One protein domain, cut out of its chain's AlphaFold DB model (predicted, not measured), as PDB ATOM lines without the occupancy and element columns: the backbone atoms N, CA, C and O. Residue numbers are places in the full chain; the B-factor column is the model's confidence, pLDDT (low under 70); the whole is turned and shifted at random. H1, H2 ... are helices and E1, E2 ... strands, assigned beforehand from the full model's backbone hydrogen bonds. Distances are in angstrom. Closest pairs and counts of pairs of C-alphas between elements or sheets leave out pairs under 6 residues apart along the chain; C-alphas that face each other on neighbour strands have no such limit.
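Overview. This is residues 438 to 561 of the 606 residues of an uncharacterized protein of Trichomonascus ciferrii (UniProt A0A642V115). A small antiparallel sheet of four strands, in the order E1, E5, E4, E6, has helix H2 over one face; the short hairpin E2 and E3 lies beyond H2, and H3 runs on past one end of the sheet. H1 lies at the opposite end of the domain, and a long link, residues 507 to 535, loops out between E5 and E6. The printed part has 124 residues with three named helices and six named strands, in the order E1, H1, E2, E3, H2, E4, E5, E6, H3; the class is mixed, with under half of the residues in named elements. The whole is compact, with a radius of gyration of the C-alphas of 15.7 A, yet flat, spanning 48 by 42 by 20 A.

Arrangement. Near the beginning of the printed part, residues 440 to 441 pair antiparallel with residues 536 to 537 of E6, residues 536 to 539, and residues 443 to 444 with 513 to 514. E1, residues 450 to 453, is an edge strand, antiparallel to E5, residues 502 to 506, with N 452 and O 503 2.8 A apart. H1, residues 454 to 460, is only just not on the sheet, with 4 pairs of C-alphas within 10 A. E2, residues 465 to 467, and E3, residues 470 to 472, form a hairpin, with N 472 and O 465 2.8 A apart. H2, residues 478 to 487, is on the four-stranded sheet at a height of 8.6 A, making two layers, a helix on one face of a sheet. It lies over E5 and E4, residues 493 to 497, and runs along the strands, only just, at 28 degrees to E4 on the local plane. The closest C-alphas of H2 and E5 are those of Cys 481 and Cys 503, 5.6 A apart. The closest of H2 and E3 are those of His 480 and Phe 472, 6.8 A apart. E4 and E5 form a hairpin, with N 495 and O 504 2.8 A apart. E4 and E6 are antiparallel, with N 496 and O 536 2.8 A apart. H3, residues 541 to 550, is not on the sheet and is apart from H2. In H1, H2 and H3 every O i to N i+4 pair is within hydrogen-bond range.

Along the chain. E1, 10.4 A long, begins at C-alpha 450, (211.491, 213.980, 94.804). H1 measures 10.3 A, E6 10.5 A, E4 13.7 A and E5 13.6 A; E2 and E3 have three residues each. H2, 14.5 A long, begins at C-alpha 478, (206.786, 202.179, 86.156). H3, also 14.5 A, ends at C-alpha 550, (195.695, 210.758, 112.672).

Size, cuts and confidence. The C-alphas farthest apart are those of Gln 459 and Arg 560, at 49.3 A. The printed part has no cut. The link from E5 to E6 is long, with 29 residues. The mean pLDDT of the printed part is 88.7; residues 521 to 526 and 560 to 561 are under 70.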
ATOM      1  N   ASP A 438     195.392 203.101  93.360       94.75
ATOM      2  CA  ASP A 438     196.815 202.714  93.358       94.75
ATOM      3  C   ASP A 438     197.521 203.055  92.035       94.75
ATOM      4  O   ASP A 438     198.708 203.378  92.020       94.75
ATOM      5  N   GLU A 439     196.784 203.008  90.920       95.50
ATOM      6  CA  GLU A 439     197.280 203.356  89.589       95.50
ATOM      7  C   GLU A 439     196.158 203.895  88.688       95.50
ATOM      8  O   GLU A 439     195.090 203.289  88.559       95.50
ATOM      9  N   ILE A 440     196.433 205.006  88.004       95.25
ATOM     10  CA  ILE A 440     195.605 205.589  86.950       95.25
ATOM     11  C   ILE A 440     196.498 205.911  85.748       95.25
ATOM     12  O   ILE A 440     197.480 206.646  85.857       95.25
ATOM     13  N   LYS A 441     196.139 205.361  84.584       94.88
ATOM     14  CA  LYS A 441     196.802 205.629  83.299       94.88
ATOM     15  C   LYS A 441     196.248 206.892  82.649       94.88
ATOM     16  O   LYS A 441     195.079 207.213  82.845       94.88
ATOM     17  N   ASN A 442     197.063 207.539  81.819       93.50
ATOM     18  CA  ASN A 442     196.766 208.828  81.188       93.50
ATOM     19  C   ASN A 442     196.326 209.867  82.221       93.50
ATOM     20  O   ASN A 442     195.339 210.583  82.041       93.50
ATOM     21  N   TRP A 443     197.051 209.895  83.335       94.31
ATOM     22  CA  TRP A 443     196.800 210.810  84.433       94.31
ATOM     23  C   TRP A 443     198.108 211.399  84.944       94.31
ATOM     24  O   TRP A 443     199.118 210.691  85.045       94.31
ATOM     25  N   ASN A 444     198.085 212.685  85.271       93.62
ATOM     26  CA  ASN A 444     199.191 213.437  85.841       93.62
ATOM     27  C   ASN A 444     198.737 214.053  87.170       93.62
ATOM     28  O   ASN A 444     198.012 215.042  87.176       93.62
ATOM     29  N   ASN A 445     199.167 213.468  88.289       95.06
ATOM     30  CA  ASN A 445     198.951 213.990  89.643       95.06
ATOM     31  C   ASN A 445     199.984 215.055  90.061       95.06
ATOM     32  O   ASN A 445     199.936 215.533  91.191       95.06
ATOM     33  N   GLY A 446     200.932 215.398  89.180       93.94
ATOM     34  CA  GLY A 446     201.940 216.420  89.439       93.94
ATOM     35  C   GLY A 446     202.934 216.073  90.549       93.94
ATOM     36  O   GLY A 446     203.444 216.996  91.168       93.94
ATOM     37  N   ALA A 447     203.174 214.791  90.859       95.50
ATOM     38  CA  ALA A 447     204.172 214.418  91.865       95.50
ATOM     39  C   ALA A 447     205.598 214.751  91.389       95.50
ATOM     40  O   ALA A 447     206.004 214.311  90.306       95.50
ATOM     41  N   ASP A 448     206.333 215.523  92.191       93.56
ATOM     42  CA  ASP A 448     207.620 216.123  91.817       93.56
ATOM     43  C   ASP A 448     208.568 216.475  92.990       93.56
ATOM     44  O   ASP A 448     209.735 216.774  92.720       93.56
ATOM     45  N   GLU A 449     208.125 216.387  94.258       94.19
ATOM     46  CA  GLU A 449     208.924 216.744  95.457       94.19
ATOM     47  C   GLU A 449     210.282 216.030  95.482       94.19
ATOM     48  O   GLU A 449     211.308 216.610  95.841       94.19
ATOM     49  N   ILE A 450     210.288 214.758  95.085       93.19
ATOM     50  CA  ILE A 450     211.491 213.980  94.804       93.19
ATOM     51  C   ILE A 450     211.345 213.454  93.390       93.19
ATOM     52  O   ILE A 450     210.430 212.684  93.106       93.19
ATOM     53  N   ASN A 451     212.254 213.831  92.498       92.75
ATOM     54  CA  ASN A 451     212.192 213.389  91.116       92.75
ATOM     55  C   ASN A 451     213.509 212.794  90.624       92.75
ATOM     56  O   ASN A 451     214.604 213.152  91.050       92.75
ATOM     57  N   TYR A 452     213.358 211.844  89.712       92.38
ATOM     58  CA  TYR A 452     214.415 211.130  89.030       92.38
ATOM     59  C   TYR A 452     214.123 211.222  87.541       92.38
ATOM     60  O   TYR A 452     213.023 210.890  87.100       92.38
ATOM     61  N   SER A 453     215.103 211.636  86.748       91.69
ATOM     62  CA  SER A 453     214.966 211.644  85.295       91.69
ATOM     63  C   SER A 453     216.265 211.258  84.617       91.69
ATOM     64  O   SER A 453     217.347 211.473  85.167       91.69
ATOM     65  N   TYR A 454     216.157 210.735  83.396       87.81
ATOM     66  CA  TYR A 454     217.322 210.445  82.560       87.81
ATOM     67  C   TYR A 454     218.227 211.674  82.397       87.81
ATOM     68  O   TYR A 454     219.446 211.577  82.535       87.81
ATOM     69  N   ASN A 455     217.627 212.845  82.159       83.62
ATOM     70  CA  ASN A 455     218.359 214.099  81.989       83.62
ATOM     71  C   ASN A 455     219.101 214.509  83.263       83.62
ATOM     72  O   ASN A 455     220.266 214.897  83.185       83.62
ATOM     73  N   MET A 456     218.461 214.392  84.430       82.94
ATOM     74  CA  MET A 456     219.106 214.694  85.708       82.94
ATOM     75  C   MET A 456     220.252 213.718  85.989       82.94
ATOM     76  O   MET A 456     221.344 214.140  86.359       82.94
ATOM     77  N   ASP A 457     220.047 212.425  85.736       82.19
ATOM     78  CA  ASP A 457     221.081 211.406  85.924       82.19
ATOM     79  C   ASP A 457     222.336 211.673  85.085       82.19
ATOM     80  O   ASP A 457     223.456 211.561  85.575       82.19
ATOM     81  N   HIS A 458     222.166 212.140  83.848       75.31
ATOM     82  CA  HIS A 458     223.290 212.517  82.987       75.31
ATOM     83  C   HIS A 458     224.067 213.742  83.483       75.31
ATOM     84  O   HIS A 458     225.227 213.917  83.109       75.31
ATOM     85  N   GLN A 459     223.443 214.600  84.290       77.06
ATOM     86  CA  GLN A 459     224.071 215.817  84.804       77.06
ATOM     87  C   GLN A 459     224.796 215.589  86.130       77.06
ATOM     88  O   GLN A 459     225.872 216.152  86.332       77.06
ATOM     89  N   ILE A 460     224.215 214.789  87.031       79.94
ATOM     90  CA  ILE A 460     224.709 214.648  88.411       79.94
ATOM     91  C   ILE A 460     225.074 213.214  88.822       79.94
ATOM     92  O   ILE A 460     225.482 213.031  89.966       79.94
ATOM     93  N   ASP A 461     224.979 212.229  87.918       73.50
ATOM     94  CA  ASP A 461     225.247 210.801  88.173       73.50
ATOM     95  C   ASP A 461     224.502 210.304  89.424       73.50
ATOM     96  O   ASP A 461     225.077 210.054  90.491       73.50
ATOM     97  N   ILE A 462     223.173 210.217  89.305       73.06
ATOM     98  CA  ILE A 462     222.308 209.724  90.373       73.06
ATOM     99  C   ILE A 462     222.722 208.280  90.651       73.06
ATOM    100  O   ILE A 462     222.740 207.422  89.768       73.06
ATOM    101  N   ARG A 463     223.059 207.984  91.907       70.62
ATOM    102  CA  ARG A 463     223.377 206.606  92.290       70.62
ATOM    103  C   ARG A 463     222.136 205.731  92.104       70.62
ATOM    104  O   ARG A 463     221.063 206.150  92.538       70.62
ATOM    105  N   PRO A 464     222.280 204.521  91.534       73.06
ATOM    106  CA  PRO A 464     221.179 203.574  91.471       73.06
ATOM    107  C   PRO A 464     220.579 203.354  92.859       73.06
ATOM    108  O   PRO A 464     221.312 203.260  93.851       73.06
ATOM    109  N   SER A 465     219.257 203.256  92.911       78.50
ATOM    110  CA  SER A 465     218.559 202.710  94.069       78.50
ATOM    111  C   SER A 465     218.811 201.205  94.117       78.50
ATOM    112  O   SER A 465     219.030 200.585  93.078       78.50
ATOM    113  N   TYR A 466     218.823 200.613  95.311       75.25
ATOM    114  CA  TYR A 466     219.056 199.179  95.481       75.25
ATOM    115  C   TYR A 466     217.894 198.555  96.237       75.25
ATOM    116  O   TYR A 466     217.591 198.971  97.355       75.25
ATOM    117  N   GLU A 467     217.307 197.520  95.649       73.81
ATOM    118  CA  GLU A 467     216.356 196.624  96.298       73.81
ATOM    119  C   GLU A 467     216.852 195.190  96.084       73.81
ATOM    120  O   GLU A 467     217.333 194.849  95.006       73.81
ATOM    121  N   ASP A 468     216.872 194.382  97.147       75.50
ATOM    122  CA  ASP A 468     217.364 192.992  97.131       75.50
ATOM    123  C   ASP A 468     218.768 192.767  96.518       75.50
ATOM    124  O   ASP A 468     219.145 191.656  96.145       75.50
ATOM    125  N   GLY A 469     219.598 193.814  96.479       73.62
ATOM    126  CA  GLY A 469     220.956 193.771  95.929       73.62
ATOM    127  C   GLY A 469     221.050 194.033  94.423       73.62
ATOM    128  O   GLY A 469     222.166 194.062  93.900       73.62
ATOM    129  N   GLU A 470     219.930 194.282  93.741       74.75
ATOM    130  CA  GLU A 470     219.894 194.727  92.348       74.75
ATOM    131  C   GLU A 470     219.762 196.253  92.278       74.75
ATOM    132  O   GLU A 470     218.944 196.868  92.962       74.75
ATOM    133  N   GLY A 471     220.631 196.879  91.479       82.88
ATOM    134  CA  GLY A 471     220.606 198.320  91.253       82.88
ATOM    135  C   GLY A 471     219.604 198.674  90.161       82.88
ATOM    136  O   GLY A 471     219.659 198.093  89.078       82.88
ATOM    137  N   PHE A 472     218.742 199.652  90.413       89.69
ATOM    138  CA  PHE A 472     217.747 200.129  89.457       89.69
ATOM    139  C   PHE A 472     217.669 201.657  89.453       89.69
ATOM    140  O   PHE A 472     218.022 202.317  90.437       89.69
ATOM    141  N   ARG A 473     217.190 202.244  88.349       91.62
ATOM    142  CA  ARG A 473     216.900 203.683  88.289       91.62
ATOM    143  C   ARG A 473     215.384 203.903  88.271       91.62
ATOM    144  O   ARG A 473     214.709 203.326  87.414       91.62
ATOM    145  N   PRO A 474     214.822 204.743  89.167       94.00
ATOM    146  CA  PRO A 474     213.368 204.903  89.303       94.00
ATOM    147  C   PRO A 474     212.641 205.302  88.014       94.00
ATOM    148  O   PRO A 474     211.478 204.972  87.828       94.00
ATOM    149  N   TYR A 475     213.320 205.997  87.105       94.44
ATOM    150  CA  TYR A 475     212.731 206.486  85.863       94.44
ATOM    151  C   TYR A 475     212.779 205.496  84.685       94.44
ATOM    152  O   TYR A 475     212.252 205.792  83.611       94.44
ATOM    153  N   GLU A 476     213.420 204.335  84.841       94.50
ATOM    154  CA  GLU A 476     213.554 203.345  83.761       94.50
ATOM    155  C   GLU A 476     212.254 202.586  83.491       94.50
ATOM    156  O   GLU A 476     212.006 202.170  82.361       94.50
ATOM    157  N   SER A 477     211.415 202.407  84.512       96.00
ATOM    158  CA  SER A 477     210.140 201.704  84.393       96.00
ATOM    159  C   SER A 477     209.138 202.182  85.442       96.00
ATOM    160  O   SER A 477     209.507 202.733  86.479       96.00
ATOM    161  N   LEU A 478     207.853 201.926  85.189       96.94
ATOM    162  CA  LEU A 478     206.786 202.179  86.156       96.94
ATOM    163  C   LEU A 478     207.018 201.420  87.472       96.94
ATOM    164  O   LEU A 478     206.816 201.983  88.546       96.94
ATOM    165  N   ASP A 479     207.452 200.163  87.394       96.62
ATOM    166  CA  ASP A 479     207.668 199.326  88.577       96.62
ATOM    167  C   ASP A 479     208.837 199.847  89.418       96.62
ATOM    168  O   ASP A 479     208.707 199.979  90.631       96.62
ATOM    169  N   HIS A 480     209.928 200.275  88.779       95.94
ATOM    170  CA  HIS A 480     211.034 200.947  89.464       95.94
ATOM    171  C   HIS A 480     210.587 202.243  90.156       95.94
ATOM    172  O   HIS A 480     211.008 202.523  91.278       95.94
ATOM    173  N   CYS A 481     209.710 203.027  89.524       97.00
ATOM    174  CA  CYS A 481     209.170 204.239  90.134       97.00
ATOM    175  C   CYS A 481     208.306 203.926  91.370       97.00
ATOM    176  O   CYS A 481     208.413 204.594  92.400       97.00
ATOM    177  N   LYS A 482     207.494 202.863  91.301       96.62
ATOM    178  CA  LYS A 482     206.687 202.378  92.432       96.62
ATOM    179  C   LYS A 482     207.559 201.926  93.598       96.62
ATOM    180  O   LYS A 482     207.319 202.385  94.713       96.62
ATOM    181  N   ILE A 483     208.572 201.102  93.321       95.31
ATOM    182  CA  ILE A 483     209.543 200.625  94.313       95.31
ATOM    183  C   ILE A 483     210.221 201.816  94.993       95.31
ATOM    184  O   ILE A 483     210.293 201.874  96.218       95.31
ATOM    185  N   ALA A 484     210.652 202.820  94.224       95.50
ATOM    186  CA  ALA A 484     211.271 204.018  94.787       95.50
ATOM    187  C   ALA A 484     210.345 204.757  95.773       95.50
ATOM    188  O   ALA A 484     210.803 205.195  96.827       95.50
ATOM    189  N   CYS A 485     209.042 204.847  95.481       96.62
ATOM    190  CA  CYS A 485     208.062 205.374  96.436       96.62
ATOM    191  C   CYS A 485     207.878 204.453  97.652       96.62
ATOM    192  O   CYS A 485     207.723 204.937  98.772       96.62
ATOM    193  N   ASP A 486     207.903 203.132  97.469       95.81
ATOM    194  CA  ASP A 486     207.767 202.179  98.574       95.81
ATOM    195  C   ASP A 486     208.934 202.264  99.564       95.81
ATOM    196  O   ASP A 486     208.698 202.239 100.773       95.81
ATOM    197  N   MET A 487     210.156 202.488  99.072       93.12
ATOM    198  CA  MET A 487     211.359 202.690  99.892       93.12
ATOM    199  C   MET A 487     211.312 203.959 100.761       93.12
ATOM    200  O   MET A 487     212.040 204.050 101.750       93.12
ATOM    201  N   ILE A 488     210.477 204.941 100.409       94.44
ATOM    202  CA  ILE A 488     210.294 206.177 101.174       94.44
ATOM    203  C   ILE A 488     209.006 206.048 101.982       94.44
ATOM    204  O   ILE A 488     207.916 206.204 101.440       94.44
ATOM    205  N   GLU A 489     209.121 205.797 103.286       94.81
ATOM    206  CA  GLU A 489     207.976 205.564 104.184       94.81
ATOM    207  C   GLU A 489     206.909 206.673 104.100       94.81
ATOM    208  O   GLU A 489     205.713 206.393 104.082       94.81
ATOM    209  N   SER A 490     207.336 207.931 103.956       95.69
ATOM    210  CA  SER A 490     206.449 209.095 103.873       95.69
ATOM    211  C   SER A 490     205.826 209.340 102.491       95.69
ATOM    212  O   SER A 490     204.945 210.202 102.395       95.69
ATOM    213  N   CYS A 491     206.245 208.623 101.438       97.62
ATOM    214  CA  CYS A 491     205.746 208.816 100.071       97.62
ATOM    215  C   CYS A 491     204.273 208.407  99.972       97.62
ATOM    216  O   CYS A 491     203.906 207.292 100.348       97.62
ATOM    217  N   LYS A 492     203.428 209.301  99.452       97.81
ATOM    218  CA  LYS A 492     201.976 209.098  99.324       97.81
ATOM    219  C   LYS A 492     201.504 209.027  97.885       97.81
ATOM    220  O   LYS A 492     200.439 208.469  97.642       97.81
ATOM    221  N   MET A 493     202.271 209.541  96.933       97.44
ATOM    222  CA  MET A 493     201.936 209.428  95.518       97.44
ATOM    223  C   MET A 493     203.180 209.397  94.637       97.44
ATOM    224  O   MET A 493     204.234 209.912  95.010       97.44
ATOM    225  N   PHE A 494     203.036 208.791  93.461       98.19
ATOM    226  CA  PHE A 494     204.059 208.751  92.423       98.19
ATOM    227  C   PHE A 494     203.473 209.145  91.066       98.19
ATOM    228  O   PHE A 494     202.268 209.022  90.823       98.19
ATOM    229  N   ARG A 495     204.358 209.576  90.173       96.94
ATOM    230  CA  ARG A 495     204.106 209.941  88.784       96.94
ATOM    231  C   ARG A 495     205.195 209.349  87.912       96.94
ATOM    232  O   ARG A 495     206.371 209.601  88.142       96.94
ATOM    233  N   TYR A 496     204.811 208.624  86.877       97.69
ATOM    234  CA  TYR A 496     205.726 208.082  85.886       97.69
ATOM    235  C   TYR A 496     205.389 208.630  84.499       97.69
ATOM    236  O   TYR A 496     204.260 208.473  84.025       97.69
ATOM    237  N   LEU A 497     206.368 209.263  83.848       95.88
ATOM    238  CA  LEU A 497     206.261 209.762  82.477       95.88
ATOM    239  C   LEU A 497     207.204 208.936  81.586       95.88
ATOM    240  O   LEU A 497     208.423 209.135  81.630       95.88
ATOM    241  N   PRO A 498     206.678 207.996  80.781       94.19
ATOM    242  CA  PRO A 498     207.515 207.056  80.038       94.19
ATOM    243  C   PRO A 498     208.343 207.738  78.943       94.19
ATOM    244  O   PRO A 498     209.506 207.392  78.750       94.19
ATOM    245  N   LYS A 499     207.763 208.718  78.238       91.62
ATOM    246  CA  LYS A 499     208.427 209.442  77.142       91.62
ATOM    247  C   LYS A 499     209.615 210.261  77.623       91.62
ATOM    248  O   LYS A 499     210.681 210.201  77.021       91.62
ATOM    249  N   SER A 500     209.442 210.953  78.743       92.00
ATOM    250  CA  SER A 500     210.501 211.757  79.352       92.00
ATOM    251  C   SER A 500     211.466 210.957  80.216       92.00
ATOM    252  O   SER A 500     212.396 211.555  80.750       92.00
ATOM    253  N   GLN A 501     211.246 209.644  80.387       94.31
ATOM    254  CA  GLN A 501     211.976 208.823  81.353       94.31
ATOM    255  C   GLN A 501     212.081 209.561  82.691       94.31
ATOM    256  O   GLN A 501     213.171 209.938  83.132       94.31
ATOM    257  N   TYR A 502     210.919 209.829  83.290       95.56
ATOM    258  CA  TYR A 502     210.783 210.612  84.512       95.56
ATOM    259  C   TYR A 502     209.948 209.852  85.543       95.56
ATOM    260  O   TYR A 502     208.892 209.302  85.223       95.56
ATOM    261  N   CYS A 503     210.412 209.855  86.789       96.94
ATOM    262  CA  CYS A 503     209.690 209.393  87.965       96.94
ATOM    263  C   CYS A 503     209.674 210.514  89.005       96.94
ATOM    264  O   CYS A 503     210.735 210.955  89.435       96.94
ATOM    265  N   GLY A 504     208.492 210.957  89.416       96.69
ATOM    266  CA  GLY A 504     208.304 211.934  90.483       96.69
ATOM    267  C   GLY A 504     207.523 211.329  91.640       96.69
ATOM    268  O   GLY A 504     206.614 210.529  91.432       96.69
ATOM    269  N   LEU A 505     207.898 211.684  92.860       97.81
ATOM    270  CA  LEU A 505     207.361 211.174  94.114       97.81
ATOM    271  C   LEU A 505     206.994 212.359  95.005       97.81
ATOM    272  O   LEU A 505     207.709 213.359  95.015       97.81
ATOM    273  N   SER A 506     205.934 212.219  95.797       97.44
ATOM    274  CA  SER A 506     205.520 213.251  96.752       97.44
ATOM    275  C   SER A 506     205.059 212.656  98.075       97.44
ATOM    276  O   SER A 506     204.455 211.579  98.133       97.44
ATOM    277  N   THR A 507     205.339 213.384  99.150       96.88
ATOM    278  CA  THR A 507     204.874 213.097 100.509       96.88
ATOM    279  C   THR A 507     203.498 213.691 100.790       96.88
ATOM    280  O   THR A 507     202.813 213.236 101.711       96.88
ATOM    281  N   ALA A 508     203.070 214.665  99.992       95.88
ATOM    282  CA  ALA A 508     201.731 215.217 100.016       95.88
ATOM    283  C   ALA A 508     200.826 214.629  98.921       95.88
ATOM    284  O   ALA A 508     201.254 213.832  98.085       95.88
ATOM    285  N   ILE A 509     199.543 214.987  98.968       97.25
ATOM    286  CA  ILE A 509     198.489 214.398  98.145       97.25
ATOM    287  C   ILE A 509     197.882 215.471  97.247       97.25
ATOM    288  O   ILE A 509     197.391 216.490  97.734       97.25
ATOM    289  N   LYS A 510     197.856 215.188  95.944       96.31
ATOM    290  CA  LYS A 510     197.168 215.970  94.911       96.31
ATOM    291  C   LYS A 510     196.305 215.048  94.057       96.31
ATOM    292  O   LYS A 510     196.581 213.847  93.974       96.31
ATOM    293  N   LEU A 511     195.270 215.592  93.422       95.50
ATOM    294  CA  LEU A 511     194.488 214.850  92.436       95.50
ATOM    295  C   LEU A 511     195.135 214.957  91.054       95.50
ATOM    296  O   LEU A 511     195.357 213.938  90.411       95.50
ATOM    297  N   GLY A 512     195.470 216.164  90.612       93.00
ATOM    298  CA  GLY A 512     195.911 216.469  89.255       93.00
ATOM    299  C   GLY A 512     194.828 216.230  88.205       93.00
ATOM    300  O   GLY A 512     193.639 216.372  88.487       93.00
ATOM    301  N   LYS A 513     195.232 215.892  86.978       90.50
ATOM    302  CA  LYS A 513     194.348 215.897  85.804       90.50
ATOM    303  C   LYS A 513     194.599 214.741  84.830       90.50
ATOM    304  O   LYS A 513     195.683 214.148  84.829       90.50
ATOM    305  N   PRO A 514     193.625 214.440  83.947       91.31
ATOM    306  CA  PRO A 514     193.870 213.613  82.772       91.31
ATOM    307  C   PRO A 514     194.993 214.187  81.897       91.31
ATOM    308  O   PRO A 514     195.118 215.398  81.750       91.31
ATOM    309  N   SER A 515     195.781 213.315  81.271       89.81
ATOM    310  CA  SER A 515     196.944 213.681  80.447       89.81
ATOM    311  C   SER A 515     196.878 213.135  79.018       89.81
ATOM    312  O   SER A 515     197.912 212.922  78.377       89.81
ATOM    313  N   PHE A 516     195.665 212.900  78.510       87.88
ATOM    314  CA  PHE A 516     195.461 212.466  77.130       87.88
ATOM    315  C   PHE A 516     196.100 213.444  76.128       87.88
ATOM    316  O   PHE A 516     196.199 214.643  76.379       87.88
ATOM    317  N   ASP A 517     196.516 212.924  74.978       82.62
ATOM    318  CA  ASP A 517     197.113 213.681  73.870       82.62
ATOM    319  C   ASP A 517     196.167 214.742  73.283       82.62
ATOM    320  O   ASP A 517     196.614 215.799  72.846       82.62
ATOM    321  N   TRP A 518     194.858 214.485  73.323       83.00
ATOM    322  CA  TRP A 518     193.812 215.416  72.886       83.00
ATOM    323  C   TRP A 518     193.354 216.406  73.969       83.00
ATOM    324  O   TRP A 518     192.533 217.278  73.681       83.00
ATOM    325  N   VAL A 519     193.860 216.300  75.202       81.62
ATOM    326  CA  VAL A 519     193.605 217.301  76.246       81.62
ATOM    327  C   VAL A 519     194.607 218.435  76.068       81.62
ATOM    328  O   VAL A 519     195.816 218.238  76.203       81.62
ATOM    329  N   MET A 520     194.093 219.628  75.754       71.25
ATOM    330  CA  MET A 520     194.905 220.843  75.717       71.25
ATOM    331  C   MET A 520     195.504 221.103  77.097       71.25
ATOM    332  O   MET A 520     194.820 220.977  78.110       71.25
ATOM    333  N   LYS A 521     196.781 221.474  77.111       69.56
ATOM    334  CA  LYS A 521     197.531 221.815  78.319       69.56
ATOM    335  C   LYS A 521     197.864 223.293  78.244       69.56
ATOM    336  O   LYS A 521     198.274 223.768  77.185       69.56
ATOM    337  N   THR A 522     197.638 224.011  79.329       63.44
ATOM    338  CA  THR A 522     198.044 225.413  79.451       63.44
ATOM    339  C   THR A 522     199.501 225.500  79.905       63.44
ATOM    340  O   THR A 522     200.005 224.564  80.519       63.44
ATOM    341  N   ASP A 523     200.186 226.615  79.633       57.12
ATOM    342  CA  ASP A 523     201.595 226.788  80.028       57.12
ATOM    343  C   ASP A 523     201.799 226.670  81.550       57.12
ATOM    344  O   ASP A 523     202.821 226.163  81.997       57.12
ATOM    345  N   ALA A 524     200.791 227.044  82.349       58.94
ATOM    346  CA  ALA A 524     200.794 226.877  83.805       58.94
ATOM    347  C   ALA A 524     200.742 225.402  84.263       58.94
ATOM    348  O   ALA A 524     200.997 225.107  85.426       58.94
ATOM    349  N   GLU A 525     200.395 224.473  83.369       59.66
ATOM    350  CA  GLU A 525     200.248 223.038  83.647       59.66
ATOM    351  C   GLU A 525     201.419 222.202  83.100       59.66
ATOM    352  O   GLU A 525     201.421 220.974  83.246       59.66
ATOM    353  N   LEU A 526     202.390 222.842  82.438       67.00
ATOM    354  CA  LEU A 526     203.523 222.179  81.801       67.00
ATOM    355  C   LEU A 526     204.798 222.362  82.626       67.00
ATOM    356  O   LEU A 526     205.329 223.458  82.767       67.00
ATOM    357  N   ASP A 527     205.345 221.244  83.088       76.94
ATOM    358  CA  ASP A 527     206.731 221.161  83.528       76.94
ATOM    359  C   ASP A 527     207.619 221.294  82.284       76.94
ATOM    360  O   ASP A 527     207.502 220.517  81.326       76.94
ATOM    361  N   GLU A 528     208.505 222.286  82.290       75.94
ATOM    362  CA  GLU A 528     209.334 222.613  81.134       75.94
ATOM    363  C   GLU A 528     210.128 221.385  80.648       75.94
ATOM    364  O   GLU A 528     210.905 220.769  81.382       75.94
ATOM    365  N   GLY A 529     209.918 221.008  79.383       78.94
ATOM    366  CA  GLY A 529     210.613 219.885  78.749       78.94
ATOM    367  C   GLY A 529     210.087 218.485  79.096       78.94
ATOM    368  O   GLY A 529     210.741 217.508  78.721       78.94
ATOM    369  N   LEU A 530     208.938 218.354  79.772       84.81
ATOM    370  CA  LEU A 530     208.307 217.054  80.034       84.81
ATOM    371  C   LEU A 530     207.150 216.740  79.070       84.81
ATOM    372  O   LEU A 530     206.334 217.582  78.704       84.81
ATOM    373  N   GLU A 531     207.061 215.468  78.690       86.81
ATOM    374  CA  GLU A 531     206.029 214.886  77.841       86.81
ATOM    375  C   GLU A 531     205.149 213.948  78.674       86.81
ATOM    376  O   GLU A 531     205.622 212.992  79.292       86.81
ATOM    377  N   TYR A 532     203.839 214.191  78.650       87.50
ATOM    378  CA  TYR A 532     202.874 213.483  79.501       87.50
ATOM    379  C   TYR A 532     202.138 212.328  78.814       87.50
ATOM    380  O   TYR A 532     201.256 211.719  79.418       87.50
ATOM    381  N   GLU A 533     202.455 212.024  77.554       87.31
ATOM    382  CA  GLU A 533     201.809 210.922  76.839       87.31
ATOM    383  C   GLU A 533     201.996 209.596  77.585       87.31
ATOM    384  O   GLU A 533     203.114 209.218  77.947       87.31
ATOM    385  N   ASN A 534     200.899 208.855  77.763       90.12
ATOM    386  CA  ASN A 534     200.874 207.597  78.512       90.12
ATOM    387  C   ASN A 534     201.371 207.729  79.961       90.12
ATOM    388  O   ASN A 534     201.868 206.749  80.525       90.12
ATOM    389  N   SER A 535     201.260 208.914  80.573       94.31
ATOM    390  CA  SER A 535     201.651 209.083  81.969       94.31
ATOM    391  C   SER A 535     200.830 208.186  82.887       94.31
ATOM    392  O   SER A 535     199.652 207.907  82.646       94.31
ATOM    393  N   VAL A 536     201.454 207.749  83.972       97.38
ATOM    394  CA  VAL A 536     200.814 206.933  84.995       97.38
ATOM    395  C   VAL A 536     200.989 207.622  86.336       97.38
ATOM    396  O   VAL A 536     202.105 207.946  86.730       97.38
ATOM    397  N   SER A 537     199.883 207.836  87.037       97.62
ATOM    398  CA  SER A 537     199.871 208.371  88.398       97.62
ATOM    399  C   SER A 537     199.383 207.307  89.367       97.62
ATOM    400  O   SER A 537     198.519 206.509  89.012       97.62
ATOM    401  N   GLY A 538     199.898 207.301  90.590       97.69
ATOM    402  CA  GLY A 538     199.435 206.386  91.626       97.69
ATOM    403  C   GLY A 538     199.513 206.988  93.017       97.69
ATOM    404  O   GLY A 538     200.288 207.911  93.266       97.69
ATOM    405  N   TRP A 539     198.693 206.454  93.915       98.25
ATOM    406  CA  TRP A 539     198.553 206.905  95.294       98.25
ATOM    407  C   TRP A 539     198.719 205.713  96.230       98.25
ATOM    408  O   TRP A 539     198.143 204.655  96.002       98.25
ATOM    409  N   LYS A 540     199.501 205.872  97.296       97.62
ATOM    410  CA  LYS A 540     199.686 204.853  98.332       97.62
ATOM    411  C   LYS A 540     198.505 204.922  99.298       97.62
ATOM    412  O   LYS A 540     198.592 205.574 100.336       97.62
ATOM    413  N   ILE A 541     197.389 204.293  98.916       95.75
ATOM    414  CA  ILE A 541     196.092 204.423  99.600       95.75
ATOM    415  C   ILE A 541     196.195 204.111 101.095       95.75
ATOM    416  O   ILE A 541     195.727 204.911 101.900       95.75
ATOM    417  N   ASP A 542     196.879 203.032 101.476       94.56
ATOM    418  CA  ASP A 542     197.051 202.661 102.887       94.56
ATOM    419  C   ASP A 542     197.725 203.780 103.699       94.56
ATOM    420  O   ASP A 542     197.215 204.189 104.741       94.56
ATOM    421  N   ARG A 543     198.798 204.379 103.164       96.56
ATOM    422  CA  ARG A 543     199.521 205.488 103.814       96.56
ATOM    423  C   ARG A 543     198.672 206.755 103.917       96.56
ATOM    424  O   ARG A 543     198.797 207.518 104.872       96.56
ATOM    425  N   ILE A 544     197.812 207.003 102.929       96.75
ATOM    426  CA  ILE A 544     196.872 208.129 102.962       96.75
ATOM    427  C   ILE A 544     195.797 207.890 104.029       96.75
ATOM    428  O   ILE A 544     195.478 208.806 104.784       96.75
ATOM    429  N   ARG A 545     195.275 206.664 104.143       94.12
ATOM    430  CA  ARG A 545     194.309 206.297 105.187       94.12
ATOM    431  C   ARG A 545     194.905 206.421 106.584       94.12
ATOM    432  O   ARG A 545     194.216 206.907 107.479       94.12
ATOM    433  N   ASP A 546     196.160 206.027 106.764       94.25
ATOM    434  CA  ASP A 546     196.863 206.184 108.037       94.25
ATOM    435  C   ASP A 546     196.996 207.661 108.417       94.25
ATOM    436  O   ASP A 546     196.596 208.032 109.521       94.25
ATOM    437  N   LEU A 547     197.392 208.532 107.475       95.31
ATOM    438  CA  LEU A 547     197.368 209.982 107.696       95.31
ATOM    439  C   LEU A 547     195.977 210.441 108.136       95.31
ATOM    440  O   LEU A 547     195.852 211.124 109.144       95.31
ATOM    441  N   ARG A 548     194.916 210.055 107.420       94.38
ATOM    442  CA  ARG A 548     193.540 210.471 107.741       94.38
ATOM    443  C   ARG A 548     193.107 210.047 109.144       94.38
ATOM    444  O   ARG A 548     192.439 210.816 109.829       94.38
ATOM    445  N   LYS A 549     193.506 208.854 109.595       93.56
ATOM    446  CA  LYS A 549     193.226 208.350 110.951       93.56
ATOM    447  C   LYS A 549     193.906 209.182 112.039       93.56
ATOM    448  O   LYS A 549     193.410 209.227 113.162       93.56
ATOM    449  N   GLU A 550     194.998 209.872 111.732       94.94
ATOM    450  CA  GLU A 550     195.695 210.758 112.672       94.94
ATOM    451  C   GLU A 550     195.061 212.159 112.757       94.94
ATOM    452  O   GLU A 550     195.255 212.873 113.742       94.94
ATOM    453  N   GLN A 551     194.251 212.550 111.768       94.81
ATOM    454  CA  GLN A 551     193.690 213.897 111.660       94.81
ATOM    455  C   GLN A 551     192.366 214.034 112.410       94.81
ATOM    456  O   GLN A 551     191.324 213.590 111.945       94.81
ATOM    457  N   THR A 552     192.368 214.740 113.542       92.00
ATOM    458  CA  THR A 552     191.170 214.897 114.400       92.00
ATOM    459  C   THR A 552     189.947 215.521 113.715       92.00
ATOM    460  O   THR A 552     188.825 215.311 114.169       92.00
ATOM    461  N   CYS A 553     190.132 216.282 112.631       89.69
ATOM    462  CA  CYS A 553     189.031 216.843 111.848       89.69
ATOM    463  C   CYS A 553     188.515 215.908 110.735       89.69
ATOM    464  O   CYS A 553     187.480 216.202 110.135       89.69
ATOM    465  N   ASP A 554     189.216 214.809 110.426       92.00
ATOM    466  CA  ASP A 554     188.776 213.832 109.428       92.00
ATOM    467  C   ASP A 554     187.773 212.855 110.058       92.00
ATOM    468  O   ASP A 554     188.018 212.329 111.148       92.00
ATOM    469  N   PRO A 555     186.653 212.540 109.383       87.88
ATOM    470  CA  PRO A 555     185.718 211.524 109.859       87.88
ATOM    471  C   PRO A 555     186.374 210.169 110.172       87.88
ATOM    472  O   PRO A 555     185.953 209.490 111.111       87.88
ATOM    473  N   LEU A 556     187.421 209.782 109.431       89.25
ATOM    474  CA  LEU A 556     188.097 208.497 109.601       89.25
ATOM    475  C   LEU A 556     188.846 208.382 110.939       89.25
ATOM    476  O   LEU A 556     189.069 207.271 111.406       89.25
ATOM    477  N   HIS A 557     189.163 209.497 111.605       90.12
ATOM    478  CA  HIS A 557     189.775 209.488 112.937       90.12
ATOM    479  C   HIS A 557     188.885 208.828 114.002       90.12
ATOM    480  O   HIS A 557     189.378 208.195 114.937       90.12
ATOM    481  N   TYR A 558     187.560 208.952 113.870       86.88
ATOM    482  CA  TYR A 558     186.603 208.447 114.863       86.88
ATOM    483  C   TYR A 558     185.986 207.092 114.497       86.88
ATOM    484  O   TYR A 558     185.401 206.426 115.358       86.88
ATOM    485  N   ILE A 559     186.104 206.674 113.238       81.06
ATOM    486  CA  ILE A 559     185.500 205.443 112.732       81.06
ATOM    487  C   ILE A 559     186.463 204.276 112.959       81.06
ATOM    488  O   ILE A 559     187.622 204.310 112.567       81.06
ATOM    489  N   ARG A 560     185.972 203.221 113.621       64.19
ATOM    490  CA  ARG A 560     186.787 202.050 113.996       64.19
ATOM    491  C   ARG A 560     186.786 200.924 112.957       64.19
ATOM    492  O   ARG A 560     187.632 200.043 113.066       64.19
ATOM    493  N   ASN A 561     185.863 200.949 111.989       61.62
ATOM    494  CA  ASN A 561     185.707 199.918 110.958       61.62
ATOM    495  C   ASN A 561     185.787 200.543 109.556       61.62
ATOM    496  O   ASN A 561     185.075 201.501 109.272       61.62
TER     497      ASN A 561